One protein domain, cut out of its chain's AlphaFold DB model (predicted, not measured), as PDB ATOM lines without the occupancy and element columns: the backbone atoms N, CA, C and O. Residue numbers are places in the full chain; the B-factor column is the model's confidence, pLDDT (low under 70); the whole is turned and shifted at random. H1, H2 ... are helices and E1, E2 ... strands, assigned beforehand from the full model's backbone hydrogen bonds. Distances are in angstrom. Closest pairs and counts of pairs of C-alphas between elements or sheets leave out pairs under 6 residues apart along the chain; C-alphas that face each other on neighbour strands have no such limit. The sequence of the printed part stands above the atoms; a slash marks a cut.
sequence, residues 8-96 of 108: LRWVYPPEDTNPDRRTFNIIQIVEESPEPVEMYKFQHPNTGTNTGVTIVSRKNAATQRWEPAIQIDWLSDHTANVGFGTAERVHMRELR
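This is residues 8 to 96 of the 108 residues of an uncharacterized protein of Fomitopsis rosea (UniProt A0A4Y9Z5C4). Look for a single wall of seven strands laid side by side in chain order, E1 to E7, strongly twisted and curving from edge to edge, with no second layer over it. The longer strands E3, E4 and E5 lie in the middle, E5 bends part way along, and the one short helix, H1, sits beside the strands at the E7 end. The printed part has 89 residues, 47 of them in named elements, in the order E1 E2 E3 E4 E5 E6 E7 H1; the sheet has that same order of strands, all antiparallel, and the class is mostly strand. It is only just compact, close to loose, with a radius of gyration of the C-alphas of 14.4 A and spans of 42 by 34 by 23 A.

Begin at E4, residues 52 to 59, whose centre is nearest to the mean of the C-alphas, at 4.6 A. Its antiparallel neighbour on one side is E3, residues 37 to 43; across this pair N 57 of E4 and O 41 of E3 are 2.8 A apart, within hydrogen-bond range. E5, residues 66 to 74, forms a hairpin with E4, with N 54 and O 72 at 2.8 A; E5 bends by 57 degrees at residue 69. Outward from E3 comes E2, residues 24 to 29, with N 26 and O 40 at 2.8 A, and then the edge strand E1, residues 8 to 11, with N 9 and O 27 at 2.8 A. Outward from E5 comes E6, residues 80 to 84, with N 83 and O 71 at 2.7 A, and then the other edge strand E7, residues 88 to 91, with N 82 and O 90 at 2.8 A. The seven strands form a meander, each the antiparallel neighbour of the one before. E1 and E7 are apart. From edge to edge the strands' lines turn by 80 degrees and the way across the sheet by 79 degrees. H1, residues 92 to 95, is on the sheet but over none of its strands, at a height over the sheet of 4.1 A, only just above the sheet's level. The closest C-alphas of E6 and H1, those of Ala 80 and Met 92, are 5.5 A apart. H1 is too short for an O i to N i+4 pair; its one O i to N i+3 pair is within range.

Find C-alpha 8 at (145.083, 159.797, 96.690), where E1 begins its four residues. E2 is 15.9 A long and E3 18.2 A. From C-alpha 52 at (163.113, 141.042, 97.227), E4 runs 22.8 A to C-alpha 59; E5 then covers 22.2 A and E6 13.0 A. E7 has four residues, and H1 ends at C-alpha 95, (164.467, 158.483, 104.678).

The C-alphas of Glu 32 and Leu 75, the two farthest apart, are 42.1 A from each other. The printed part has no cut, and its one long link is E1 to E2, residues 12 to 23. The mean pLDDT of the printed part is 87.3, and residues 86 to 87 are under 70.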
ATOM      1  N   LEU A   8     144.368 160.977  97.178       92.56
ATOM      2  CA  LEU A   8     145.083 159.797  96.690       92.56
ATOM      3  C   LEU A   8     144.381 158.517  97.137       92.56
ATOM      4  O   LEU A   8     143.922 158.408  98.273       92.56
ATOM      5  N   ARG A   9     144.339 157.522  96.250       93.75
ATOM      6  CA  ARG A   9     143.803 156.190  96.529       93.75
ATOM      7  C   ARG A   9     144.855 155.123  96.247       93.75
ATOM      8  O   ARG A   9     145.444 155.086  95.168       93.75
ATOM      9  N   TRP A  10     145.038 154.235  97.219       95.06
ATOM     10  CA  TRP A  10     145.888 153.054  97.122       95.06
ATOM     11  C   TRP A  10     145.042 151.884  96.634       95.06
ATOM     12  O   TRP A  10     144.013 151.569  97.228       95.06
ATOM     13  N   VAL A  11     145.458 151.273  95.531       94.25
ATOM     14  CA  VAL A  11     144.746 150.168  94.886       94.25
ATOM     15  C   VAL A  11     145.632 148.937  94.929       94.25
ATOM     16  O   VAL A  11     146.685 148.902  94.295       94.25
ATOM     17  N   TYR A  12     145.198 147.936  95.683       92.06
ATOM     18  CA  TYR A  12     145.877 146.652  95.787       92.06
ATOM     19  C   TYR A  12     145.310 145.678  94.746       92.06
ATOM     20  O   TYR A  12     144.120 145.765  94.427       92.06
ATOM     21  N   PRO A  13     146.136 144.783  94.180       88.81
ATOM     22  CA  PRO A  13     145.637 143.711  93.334       88.81
ATOM     23  C   PRO A  13     144.736 142.758  94.144       88.81
ATOM     24  O   PRO A  13     144.858 142.693  95.370       88.81
ATOM     25  N   PRO A  14     143.851 142.003  93.472       87.00
ATOM     26  CA  PRO A  14     143.121 140.905  94.099       87.00
ATOM     27  C   PRO A  14     144.076 139.885  94.744       87.00
ATOM     28  O   PRO A  14     145.148 139.603  94.193       87.00
ATOM     29  N   GLU A  15     143.693 139.334  95.902       80.81
ATOM     30  CA  GLU A  15     144.538 138.411  96.685       80.81
ATOM     31  C   GLU A  15     144.918 137.143  95.903       80.81
ATOM     32  O   GLU A  15     146.007 136.602  96.086       80.81
ATOM     33  N   ASP A  16     144.053 136.709  94.988       80.44
ATOM     34  CA  ASP A  16     144.255 135.579  94.079       80.44
ATOM     35  C   ASP A  16     145.354 135.818  93.031       80.44
ATOM     36  O   ASP A  16     145.949 134.861  92.538       80.44
ATOM     37  N   THR A  17     145.661 137.078  92.702       81.19
ATOM     38  CA  THR A  17     146.663 137.422  91.681       81.19
ATOM     39  C   THR A  17     148.040 137.685  92.291       81.19
ATOM     40  O   THR A  17     149.049 137.158  91.819       81.19
ATOM     41  N   ASN A  18     148.110 138.530  93.324       78.25
ATOM     42  CA  ASN A  18     149.345 138.779  94.064       78.25
ATOM     43  C   ASN A  18     149.007 139.207  95.502       78.25
ATOM     44  O   ASN A  18     148.623 140.359  95.706       78.25
ATOM     45  N   PRO A  19     149.168 138.322  96.500       79.38
ATOM     46  CA  PRO A  19     148.835 138.637  97.887       79.38
ATOM     47  C   PRO A  19     149.848 139.588  98.548       79.38
ATOM     48  O   PRO A  19     149.623 140.046  99.671       79.38
ATOM     49  N   ASP A  20     150.979 139.888  97.895       85.81
ATOM     50  CA  ASP A  20     152.005 140.742  98.479       85.81
ATOM     51  C   ASP A  20     151.555 142.210  98.526       85.81
ATOM     52  O   ASP A  20     151.412 142.890  97.507       85.81
ATOM     53  N   ARG A  21     151.404 142.729  99.750       86.81
ATOM     54  CA  ARG A  21     150.974 144.108 100.036       86.81
ATOM     55  C   ARG A  21     151.952 145.184  99.557       86.81
ATOM     56  O   ARG A  21     151.615 146.365  99.591       86.81
ATOM     57  N   ARG A  22     153.162 144.821  99.133       89.25
ATOM     58  CA  ARG A  22     154.141 145.722  98.505       89.25
ATOM     59  C   ARG A  22     153.851 145.914  97.014       89.25
ATOM     60  O   ARG A  22     154.464 146.778  96.393       89.25
ATOM     61  N   THR A  23     152.909 145.156  96.451       91.81
ATOM     62  CA  THR A  23     152.368 145.369  95.108       91.81
ATOM     63  C   THR A  23     151.080 146.173  95.200       91.81
ATOM     64  O   THR A  23     150.075 145.692  95.712       91.81
ATOM     65  N   PHE A  24     151.099 147.411  94.717       94.38
ATOM     66  CA  PHE A  24     149.931 148.293  94.704       94.38
ATOM     67  C   PHE A  24     150.138 149.465  93.743       94.38
ATOM     68  O   PHE A  24     151.262 149.794  93.362       94.38
ATOM     69  N   ASN A  25     149.049 150.135  93.387       95.00
ATOM     70  CA  ASN A  25     149.061 151.346  92.576       95.00
ATOM     71  C   ASN A  25     148.595 152.541  93.411       95.00
ATOM     72  O   ASN A  25     147.763 152.397  94.306       95.00
ATOM     73  N   ILE A  26     149.098 153.729  93.087       94.81
ATOM     74  CA  ILE A  26     148.602 154.998  93.621       94.81
ATOM     75  C   ILE A  26     147.953 155.757  92.473       94.81
ATOM     76  O   ILE A  26     148.593 156.012  91.447       94.81
ATOM     77  N   ILE A  27     146.694 156.127  92.669       94.88
ATOM     78  CA  ILE A  27     145.926 156.944  91.734       94.88
ATOM     79  C   ILE A  27     145.446 158.217  92.433       94.88
ATOM     80  O   ILE A  27     145.155 158.201  93.630       94.88
ATOM     81  N   GLN A  28     145.347 159.307  91.687       91.88
ATOM     82  CA  GLN A  28     144.736 160.552  92.126       91.88
ATOM     83  C   GLN A  28     143.265 160.569  91.717       91.88
ATOM     84  O   GLN A  28     142.921 160.263  90.574       91.88
ATOM     85  N   ILE A  29     142.402 160.940  92.656       90.25
ATOM     86  CA  ILE A  29     140.996 161.230  92.399       90.25
ATOM     87  C   ILE A  29     140.893 162.737  92.190       90.25
ATOM     88  O   ILE A  29     141.253 163.512  93.074       90.25
ATOM     89  N   VAL A  30     140.460 163.141  91.001       86.69
ATOM     90  CA  VAL A  30     140.248 164.547  90.656       86.69
ATOM     91  C   VAL A  30     138.756 164.816  90.779       86.69
ATOM     92  O   VAL A  30     137.954 164.114  90.164       86.69
ATOM     93  N   GLU A  31     138.390 165.788  91.613       77.25
ATOM     94  CA  GLU A  31     137.004 166.235  91.739       77.25
ATOM     95  C   GLU A  31     136.491 166.662  90.355       77.25
ATOM     96  O   GLU A  31     137.234 167.256  89.577       77.25
ATOM     97  N   GLU A  32     135.258 166.280  90.012       80.19
ATOM     98  CA  GLU A  32     134.636 166.511  88.693       80.19
ATOM     99  C   GLU A  32     135.198 165.694  87.508       80.19
ATOM    100  O   GLU A  32     134.638 165.755  86.413       80.19
ATOM    101  N   SER A  33     136.229 164.859  87.704       80.44
ATOM    102  CA  SER A  33     136.674 163.891  86.690       80.44
ATOM    103  C   SER A  33     136.115 162.492  86.975       80.44
ATOM    104  O   SER A  33     136.328 161.959  88.068       80.44
ATOM    105  N   PRO A  34     135.461 161.829  86.003       78.44
ATOM    106  CA  PRO A  34     135.068 160.429  86.153       78.44
ATOM    107  C   PRO A  34     136.273 159.475  86.104       78.44
ATOM    108  O   PRO A  34     136.184 158.345  86.587       78.44
ATOM    109  N   GLU A  35     137.400 159.913  85.535       85.00
ATOM    110  CA  GLU A  35     138.592 159.087  85.365       85.00
ATOM    111  C   GLU A  35     139.666 159.438  86.405       85.00
ATOM    112  O   GLU A  35     140.095 160.597  86.484       85.00
ATOM    113  N   PRO A  36     140.129 158.459  87.208       86.56
ATOM    114  CA  PRO A  36     141.240 158.670  88.121       86.56
ATOM    115  C   PRO A  36     142.562 158.739  87.351       86.56
ATOM    116  O   PRO A  36     142.787 158.007  86.387       86.56
ATOM    117  N   VAL A  37     143.485 159.573  87.825       90.31
ATOM    118  CA  VAL A  37     144.806 159.725  87.208       90.31
ATOM    119  C   VAL A  37     145.783 158.754  87.861       90.31
ATOM    120  O   VAL A  37     146.090 158.855  89.047       90.31
ATOM    121  N   GLU A  38     146.301 157.798  87.099       92.06
ATOM    122  CA  GLU A  38     147.339 156.888  87.591       92.06
ATOM    123  C   GLU A  38     148.665 157.628  87.815       92.06
ATOM    124  O   GLU A  38     149.162 158.293  86.907       92.06
ATOM    125  N   MET A  39     149.267 157.479  88.998       93.12
ATOM    126  CA  MET A  39     150.499 158.191  89.355       93.12
ATOM    127  C   MET A  39     151.691 157.257  89.540       93.12
ATOM    128  O   MET A  39     152.740 157.455  88.925       93.12
ATOM    129  N   TYR A  40     151.537 156.236  90.384       95.12
ATOM    130  CA  TYR A  40     152.620 155.326  90.751       95.12
ATOM    131  C   TYR A  40     152.174 153.873  90.717       95.12
ATOM    132  O   TYR A  40     151.023 153.554  91.009       95.12
ATOM    133  N   LYS A  41     153.123 152.995  90.412       94.75
ATOM    134  CA  LYS A  41     152.947 151.548  90.409       94.75
ATOM    135  C   LYS A  41     154.098 150.900  91.160       94.75
ATOM    136  O   LYS A  41     155.255 151.119  90.815       94.75
ATOM    137  N   PHE A  42     153.771 150.109  92.172       94.56
ATOM    138  CA  PHE A  42     154.703 149.324  92.969       94.56
ATOM    139  C   PHE A  42     154.528 147.861  92.587       94.56
ATOM    140  O   PHE A  42     153.412 147.340  92.608       94.56
ATOM    141  N   GLN A  43     155.618 147.204  92.206       92.94
ATOM    142  CA  GLN A  43     155.606 145.796  91.821       92.94
ATOM    143  C   GLN A  43     156.641 145.041  92.636       92.94
ATOM    144  O   GLN A  43     157.840 145.283  92.487       92.94
ATOM    145  N   HIS A  44     156.168 144.130  93.484       90.56
ATOM    146  CA  HIS A  44     157.010 143.204  94.224       90.56
ATOM    147  C   HIS A  44     156.898 141.801  93.614       90.56
ATOM    148  O   HIS A  44     155.777 141.334  93.375       90.56
ATOM    149  N   PRO A  45     158.022 141.121  93.328       86.50
ATOM    150  CA  PRO A  45     157.983 139.744  92.871       86.50
ATOM    151  C   PRO A  45     157.462 138.855  94.004       86.50
ATOM    152  O   PRO A  45     157.950 138.927  95.128       86.50
ATOM    153  N   ASN A  46     156.479 138.006  93.710       77.56
ATOM    154  CA  ASN A  46     155.971 137.046  94.682       77.56
ATOM    155  C   ASN A  46     156.935 135.852  94.766       77.56
ATOM    156  O   ASN A  46     156.776 134.860  94.057       77.56
ATOM    157  N   THR A  47     157.981 135.981  95.580       72.38
ATOM    158  CA  THR A  47     158.995 134.932  95.780       72.38
ATOM    159  C   THR A  47     158.697 134.033  96.981       72.38
ATOM    160  O   THR A  47     159.473 133.122  97.258       72.38
ATOM    161  N   GLY A  48     157.605 134.281  97.718       72.50
ATOM    162  CA  GLY A  48     157.299 133.592  98.979       72.50
ATOM    163  C   GLY A  48     158.283 133.907 100.115       72.50
ATOM    164  O   GLY A  48     158.259 133.252 101.155       72.50
ATOM    165  N   THR A  49     159.159 134.894  99.919       76.38
ATOM    166  CA  THR A  49     160.159 135.345 100.888       76.38
ATOM    167  C   THR A  49     159.953 136.816 101.200       76.38
ATOM    168  O   THR A  49     159.588 137.599 100.333       76.38
ATOM    169  N   ASN A  50     160.289 137.230 102.419       75.94
ATOM    170  CA  ASN A  50     160.128 138.627 102.839       75.94
ATOM    171  C   ASN A  50     161.222 139.553 102.271       75.94
ATOM    172  O   ASN A  50     161.200 140.765 102.503       75.94
ATOM    173  N   THR A  51     162.178 138.995 101.527       84.12
ATOM    174  CA  THR A  51     163.231 139.687 100.783       84.12
ATOM    175  C   THR A  51     162.862 139.803  99.310       84.12
ATOM    176  O   THR A  51     162.168 138.951  98.765       84.12
ATOM    177  N   GLY A  52     163.356 140.846  98.650       87.50
ATOM    178  CA  GLY A  52     163.113 141.042  97.227       87.50
ATOM    179  C   GLY A  52     163.224 142.499  96.816       87.50
ATOM    180  O   GLY A  52     163.343 143.398  97.648       87.50
ATOM    181  N   VAL A  53     163.161 142.730  95.511       91.12
ATOM    182  CA  VAL A  53     163.269 144.065  94.929       91.12
ATOM    183  C   VAL A  53     161.889 144.540  94.508       91.12
ATOM    184  O   VAL A  53     161.266 143.933  93.645       91.12
ATOM    185  N   THR A  54     161.413 145.640  95.089       92.88
ATOM    186  CA  THR A  54     160.207 146.320  94.592       92.88
ATOM    187  C   THR A  54     160.611 147.371  93.585       92.88
ATOM    188  O   THR A  54     161.389 148.271  93.906       92.88
ATOM    189  N   ILE A  55     160.059 147.278  92.383       93.50
ATOM    190  CA  ILE A  55     160.235 148.299  91.357       93.50
ATOM    191  C   ILE A  55     159.084 149.287  91.489       93.50
ATOM    192  O   ILE A  55     157.914 148.896  91.511       93.50
ATOM    193  N   VAL A  56     159.424 150.568  91.589       94.62
ATOM    194  CA  VAL A  56     158.461 151.662  91.609       94.62
ATOM    195  C   VAL A  56     158.548 152.397  90.284       94.62
ATOM    196  O   VAL A  56     159.581 152.982  89.943       94.62
ATOM    197  N   SER A  57     157.448 152.397  89.548       94.88
ATOM    198  CA  SER A  57     157.297 153.169  88.324       94.88
ATOM    199  C   SER A  57     156.409 154.382  88.566       94.88
ATOM    200  O   SER A  57     155.430 154.309  89.308       94.88
ATOM    201  N   ARG A  58     156.735 155.501  87.922       94.19
ATOM    202  CA  ARG A  58     155.902 156.707  87.877       94.19
ATOM    203  C   ARG A  58     155.303 156.864  86.485       94.19
ATOM    204  O   ARG A  58     155.973 156.546  85.501       94.19
ATOM    205  N   LYS A  59     154.077 157.371  86.386       92.88
ATOM    206  CA  LYS A  59     153.481 157.731  85.098       92.88
ATOM    207  C   LYS A  59     153.924 159.139  84.721       92.88
ATOM    208  O   LYS A  59     153.745 160.085  85.484       92.88
ATOM    209  N   ASN A  60     154.542 159.281  83.556       90.00
ATOM    210  CA  ASN A  60     154.927 160.580  83.028       90.00
ATOM    211  C   ASN A  60     153.683 161.276  82.458       90.00
ATOM    212  O   ASN A  60     153.060 160.762  81.531       90.00
ATOM    213  N   ALA A  61     153.326 162.443  82.996       85.75
ATOM    214  CA  ALA A  61     152.125 163.169  82.581       85.75
ATOM    215  C   ALA A  61     152.174 163.636  81.114       85.75
ATOM    216  O   ALA A  61     151.136 163.689  80.457       85.75
ATOM    217  N   ALA A  62     153.366 163.928  80.581       89.81
ATOM    218  CA  ALA A  62     153.534 164.393  79.207       89.81
ATOM    219  C   ALA A  62     153.486 163.245  78.187       89.81
ATOM    220  O   ALA A  62     152.893 163.389  77.125       89.81
ATOM    221  N   THR A  63     154.105 162.101  78.495       90.81
ATOM    222  CA  THR A  63     154.206 160.970  77.549       90.81
ATOM    223  C   THR A  63     153.182 159.865  77.799       90.81
ATOM    224  O   THR A  63     153.053 158.965  76.972       90.81
ATOM    225  N   GLN A  64     152.478 159.907  78.936       88.69
ATOM    226  CA  GLN A  64     151.558 158.874  79.429       88.69
ATOM    227  C   GLN A  64     152.198 157.481  79.574       88.69
ATOM    228  O   GLN A  64     151.502 156.469  79.646       88.69
ATOM    229  N   ARG A  65     153.534 157.412  79.648       92.75
ATOM    230  CA  ARG A  65     154.297 156.165  79.799       92.75
ATOM    231  C   ARG A  65     154.743 155.951  81.240       92.75
ATOM    232  O   ARG A  65     155.003 156.903  81.974       92.75
ATOM    233  N   TRP A  66     154.861 154.683  81.618       92.69
ATOM    234  CA  TRP A  66     155.451 154.274  82.887       92.69
ATOM    235  C   TRP A  66     156.973 154.291  82.792       92.69
ATOM    236  O   TRP A  66     157.556 153.665  81.910       92.69
ATOM    237  N   GLU A  67     157.609 154.989  83.725       92.56
ATOM    238  CA  GLU A  67     159.061 155.089  83.834       92.56
ATOM    239  C   GLU A  67     159.515 154.523  85.180       92.56
ATOM    240  O   GLU A  67     158.893 154.836  86.201       92.56
ATOM    241  N   PRO A  68     160.595 153.725  85.232       89.81
ATOM    242  CA  PRO A  68     161.184 153.323  86.502       89.81
ATOM    243  C   PRO A  68     161.706 154.565  87.234       89.81
ATOM    244  O   PRO A  68     162.450 155.365  86.669       89.81
ATOM    245  N   ALA A  69     161.292 154.737  88.485       88.94
ATOM    246  CA  ALA A  69     161.639 155.901  89.294       88.94
ATOM    247  C   ALA A  69     162.501 155.523  90.501       88.94
ATOM    248  O   ALA A  69     163.504 156.179  90.777       88.94
ATOM    249  N   ILE A  70     162.090 154.486  91.233       91.00
ATOM    250  CA  ILE A  70     162.704 154.084  92.500       91.00
ATOM    251  C   ILE A  70     162.791 152.559  92.544       91.00
ATOM    252  O   ILE A  70     161.919 151.857  92.029       91.00
ATOM    253  N   GLN A  71     163.834 152.052  93.191       92.75
ATOM    254  CA  GLN A  71     163.975 150.641  93.522       92.75
ATOM    255  C   GLN A  71     164.036 150.478  95.043       92.75
ATOM    256  O   GLN A  71     164.720 151.246  95.712       92.75
ATOM    257  N   ILE A  72     163.326 149.502  95.608       92.56
ATOM    258  CA  ILE A  72     163.354 149.213  97.047       92.56
ATOM    259  C   ILE A  72     163.861 147.789  97.248       92.56
ATOM    260  O   ILE A  72     163.152 146.829  96.951       92.56
ATOM    261  N   ASP A  73     165.077 147.668  97.766       93.00
ATOM    262  CA  ASP A  73     165.736 146.405  98.076       93.00
ATOM    263  C   ASP A  73     165.406 146.005  99.521       93.00
ATOM    264  O   ASP A  73     165.993 146.525 100.477       93.00
ATOM    265  N   TRP A  74     164.440 145.104  99.690       91.62
ATOM    266  CA  TRP A  74     163.985 144.640 100.999       91.62
ATOM    267  C   TRP A  74     164.940 143.603 101.588       91.62
ATOM    268  O   TRP A  74     165.213 142.566 100.984       91.62
ATOM    269  N   LEU A  75     165.400 143.887 102.806       89.50
ATOM    270  CA  LEU A  75     166.195 142.989 103.647       89.50
ATOM    271  C   LEU A  75     165.296 142.182 104.603       89.50
ATOM    272  O   LEU A  75     165.669 141.095 105.034       89.50
ATOM    273  N   SER A  76     164.124 142.722 104.947       86.75
ATOM    274  CA  SER A  76     163.071 142.110 105.771       86.75
ATOM    275  C   SER A  76     161.740 142.843 105.540       86.75
ATOM    276  O   SER A  76     161.690 143.776 104.744       86.75
ATOM    277  N   ASP A  77     160.677 142.518 106.284       83.81
ATOM    278  CA  ASP A  77     159.387 143.239 106.216       83.81
ATOM    279  C   ASP A  77     159.432 144.705 106.630       83.81
ATOM    280  O   ASP A  77     158.536 145.489 106.310       83.81
ATOM    281  N   HIS A  78     160.464 145.089 107.372       83.62
ATOM    282  CA  HIS A  78     160.544 146.411 107.986       83.62
ATOM    283  C   HIS A  78     161.840 147.138 107.649       83.62
ATOM    284  O   HIS A  78     162.047 148.270 108.087       83.62
ATOM    285  N   THR A  79     162.738 146.496 106.905       89.50
ATOM    286  CA  THR A  79     164.069 147.015 106.605       89.50
ATOM    287  C   THR A  79     164.331 146.900 105.114       89.50
ATOM    288  O   THR A  79     164.198 145.828 104.529       89.50
ATOM    289  N   ALA A  80     164.719 148.013 104.499       91.69
ATOM    290  CA  ALA A  80     165.072 148.059 103.091       91.69
ATOM    291  C   ALA A  80     166.077 149.171 102.812       91.69
ATOM    292  O   ALA A  80     166.180 150.141 103.570       91.69
ATOM    293  N   ASN A  81     166.755 149.052 101.679       92.56
ATOM    294  CA  ASN A  81     167.479 150.145 101.051       92.56
ATOM    295  C   ASN A  81     166.664 150.658  99.868       92.56
ATOM    296  O   ASN A  81     166.113 149.877  99.102       92.56
ATOM    297  N   VAL A  82     166.573 151.972  99.722       91.25
ATOM    298  CA  VAL A  82     165.849 152.616  98.629       91.25
ATOM    299  C   VAL A  82     166.861 153.262  97.700       91.25
ATOM    300  O   VAL A  82     167.685 154.065  98.136       91.25
ATOM    301  N   GLY A  83     166.810 152.881  96.432       90.38
ATOM    302  CA  GLY A  83     167.597 153.446  95.353       90.38
ATOM    303  C   GLY A  83     166.845 154.556  94.625       90.38
ATOM    304  O   GLY A  83     165.741 154.319  94.128       90.38
ATOM    305  N   PHE A  84     167.454 155.737  94.517       84.06
ATOM    306  CA  PHE A  84     166.998 156.824  93.650       84.06
ATOM    307  C   PHE A  84     167.912 156.884  92.421       84.06
ATOM    308  O   PHE A  84     169.066 157.308  92.501       84.06
ATOM    309  N   GLY A  85     167.418 156.424  91.270       74.50
ATOM    310  CA  GLY A  85     168.235 156.332  90.057       74.50
ATOM    311  C   GLY A  85     169.416 155.357  90.193       74.50
ATOM    312  O   GLY A  85     169.308 154.315  90.834       74.50
ATOM    313  N   THR A  86     170.542 155.672  89.544       68.56
ATOM    314  CA  THR A  86     171.658 154.730  89.322       68.56
ATOM    315  C   THR A  86     172.711 154.681  90.429       68.56
ATOM    316  O   THR A  86     173.427 153.688  90.516       68.56
ATOM    317  N   ALA A  87     172.850 155.725  91.249       65.81
ATOM    318  CA  ALA A  87     174.000 155.864  92.153       65.81
ATOM    319  C   ALA A  87     173.632 156.024  93.635       65.81
ATOM    320  O   ALA A  87     174.442 155.698  94.501       65.81
ATOM    321  N   GLU A  88     172.431 156.508  93.953       81.06
ATOM    322  CA  GLU A  88     172.066 156.828  95.329       81.06
ATOM    323  C   GLU A  88     171.245 155.695  95.945       81.06
ATOM    324  O   GLU A  88     170.135 155.416  95.500       81.06
ATOM    325  N   ARG A  89     171.788 155.043  96.979       84.88
ATOM    326  CA  ARG A  89     171.080 154.054  97.803       84.88
ATOM    327  C   ARG A  89     171.082 154.503  99.252       84.88
ATOM    328  O   ARG A  89     172.139 154.697  99.846       84.88
ATOM    329  N   VAL A  90     169.896 154.631  99.825       88.25
ATOM    330  CA  VAL A  90     169.697 155.145 101.177       88.25
ATOM    331  C   VAL A  90     168.910 154.129 101.990       88.25
ATOM    332  O   VAL A  90     167.872 153.631 101.559       88.25
ATOM    333  N   HIS A  91     169.384 153.822 103.194       89.00
ATOM    334  CA  HIS A  91     168.664 152.934 104.098       89.00
ATOM    335  C   HIS A  91     167.327 153.566 104.525       89.00
ATOM    336  O   HIS A  91     167.281 154.742 104.883       89.00
ATOM    337  N   MET A  92     166.232 152.801 104.561       87.25
ATOM    338  CA  MET A  92     164.878 153.326 104.815       87.25
ATOM    339  C   MET A  92     164.765 154.129 106.125       87.25
ATOM    340  O   MET A  92     163.988 155.079 106.210       87.25
ATOM    341  N   ARG A  93     165.571 153.799 107.144       85.81
ATOM    342  CA  ARG A  93     165.644 154.567 108.403       85.81
ATOM    343  C   ARG A  93     166.078 156.021 108.192       85.81
ATOM    344  O   ARG A  93     165.598 156.905 108.893       85.81
ATOM    345  N   GLU A  94     166.966 156.263 107.237       82.75
ATOM    346  CA  GLU A  94     167.489 157.594 106.916       82.75
ATOM    347  C   GLU A  94     166.452 158.443 106.167       82.75
ATOM    348  O   GLU A  94     166.401 159.654 106.364       82.75
ATOM    349  N   LEU A  95     165.563 157.810 105.391       78.50
ATOM    350  CA  LEU A  95     164.467 158.483 104.678       78.50
ATOM    351  C   LEU A  95     163.355 158.974 105.595       78.50
ATOM    352  O   LEU A  95     162.663 159.934 105.276       78.50
ATOM    353  N   ARG A  96     163.174 158.312 106.741       71.56
ATOM    354  CA  ARG A  96     162.173 158.694 107.745       71.56
ATOM    355  C   ARG A  96     162.636 159.854 108.632       71.56
ATOM    356  O   ARG A  96     161.931 160.207 109.575       71.56
TER     357      ARG A  96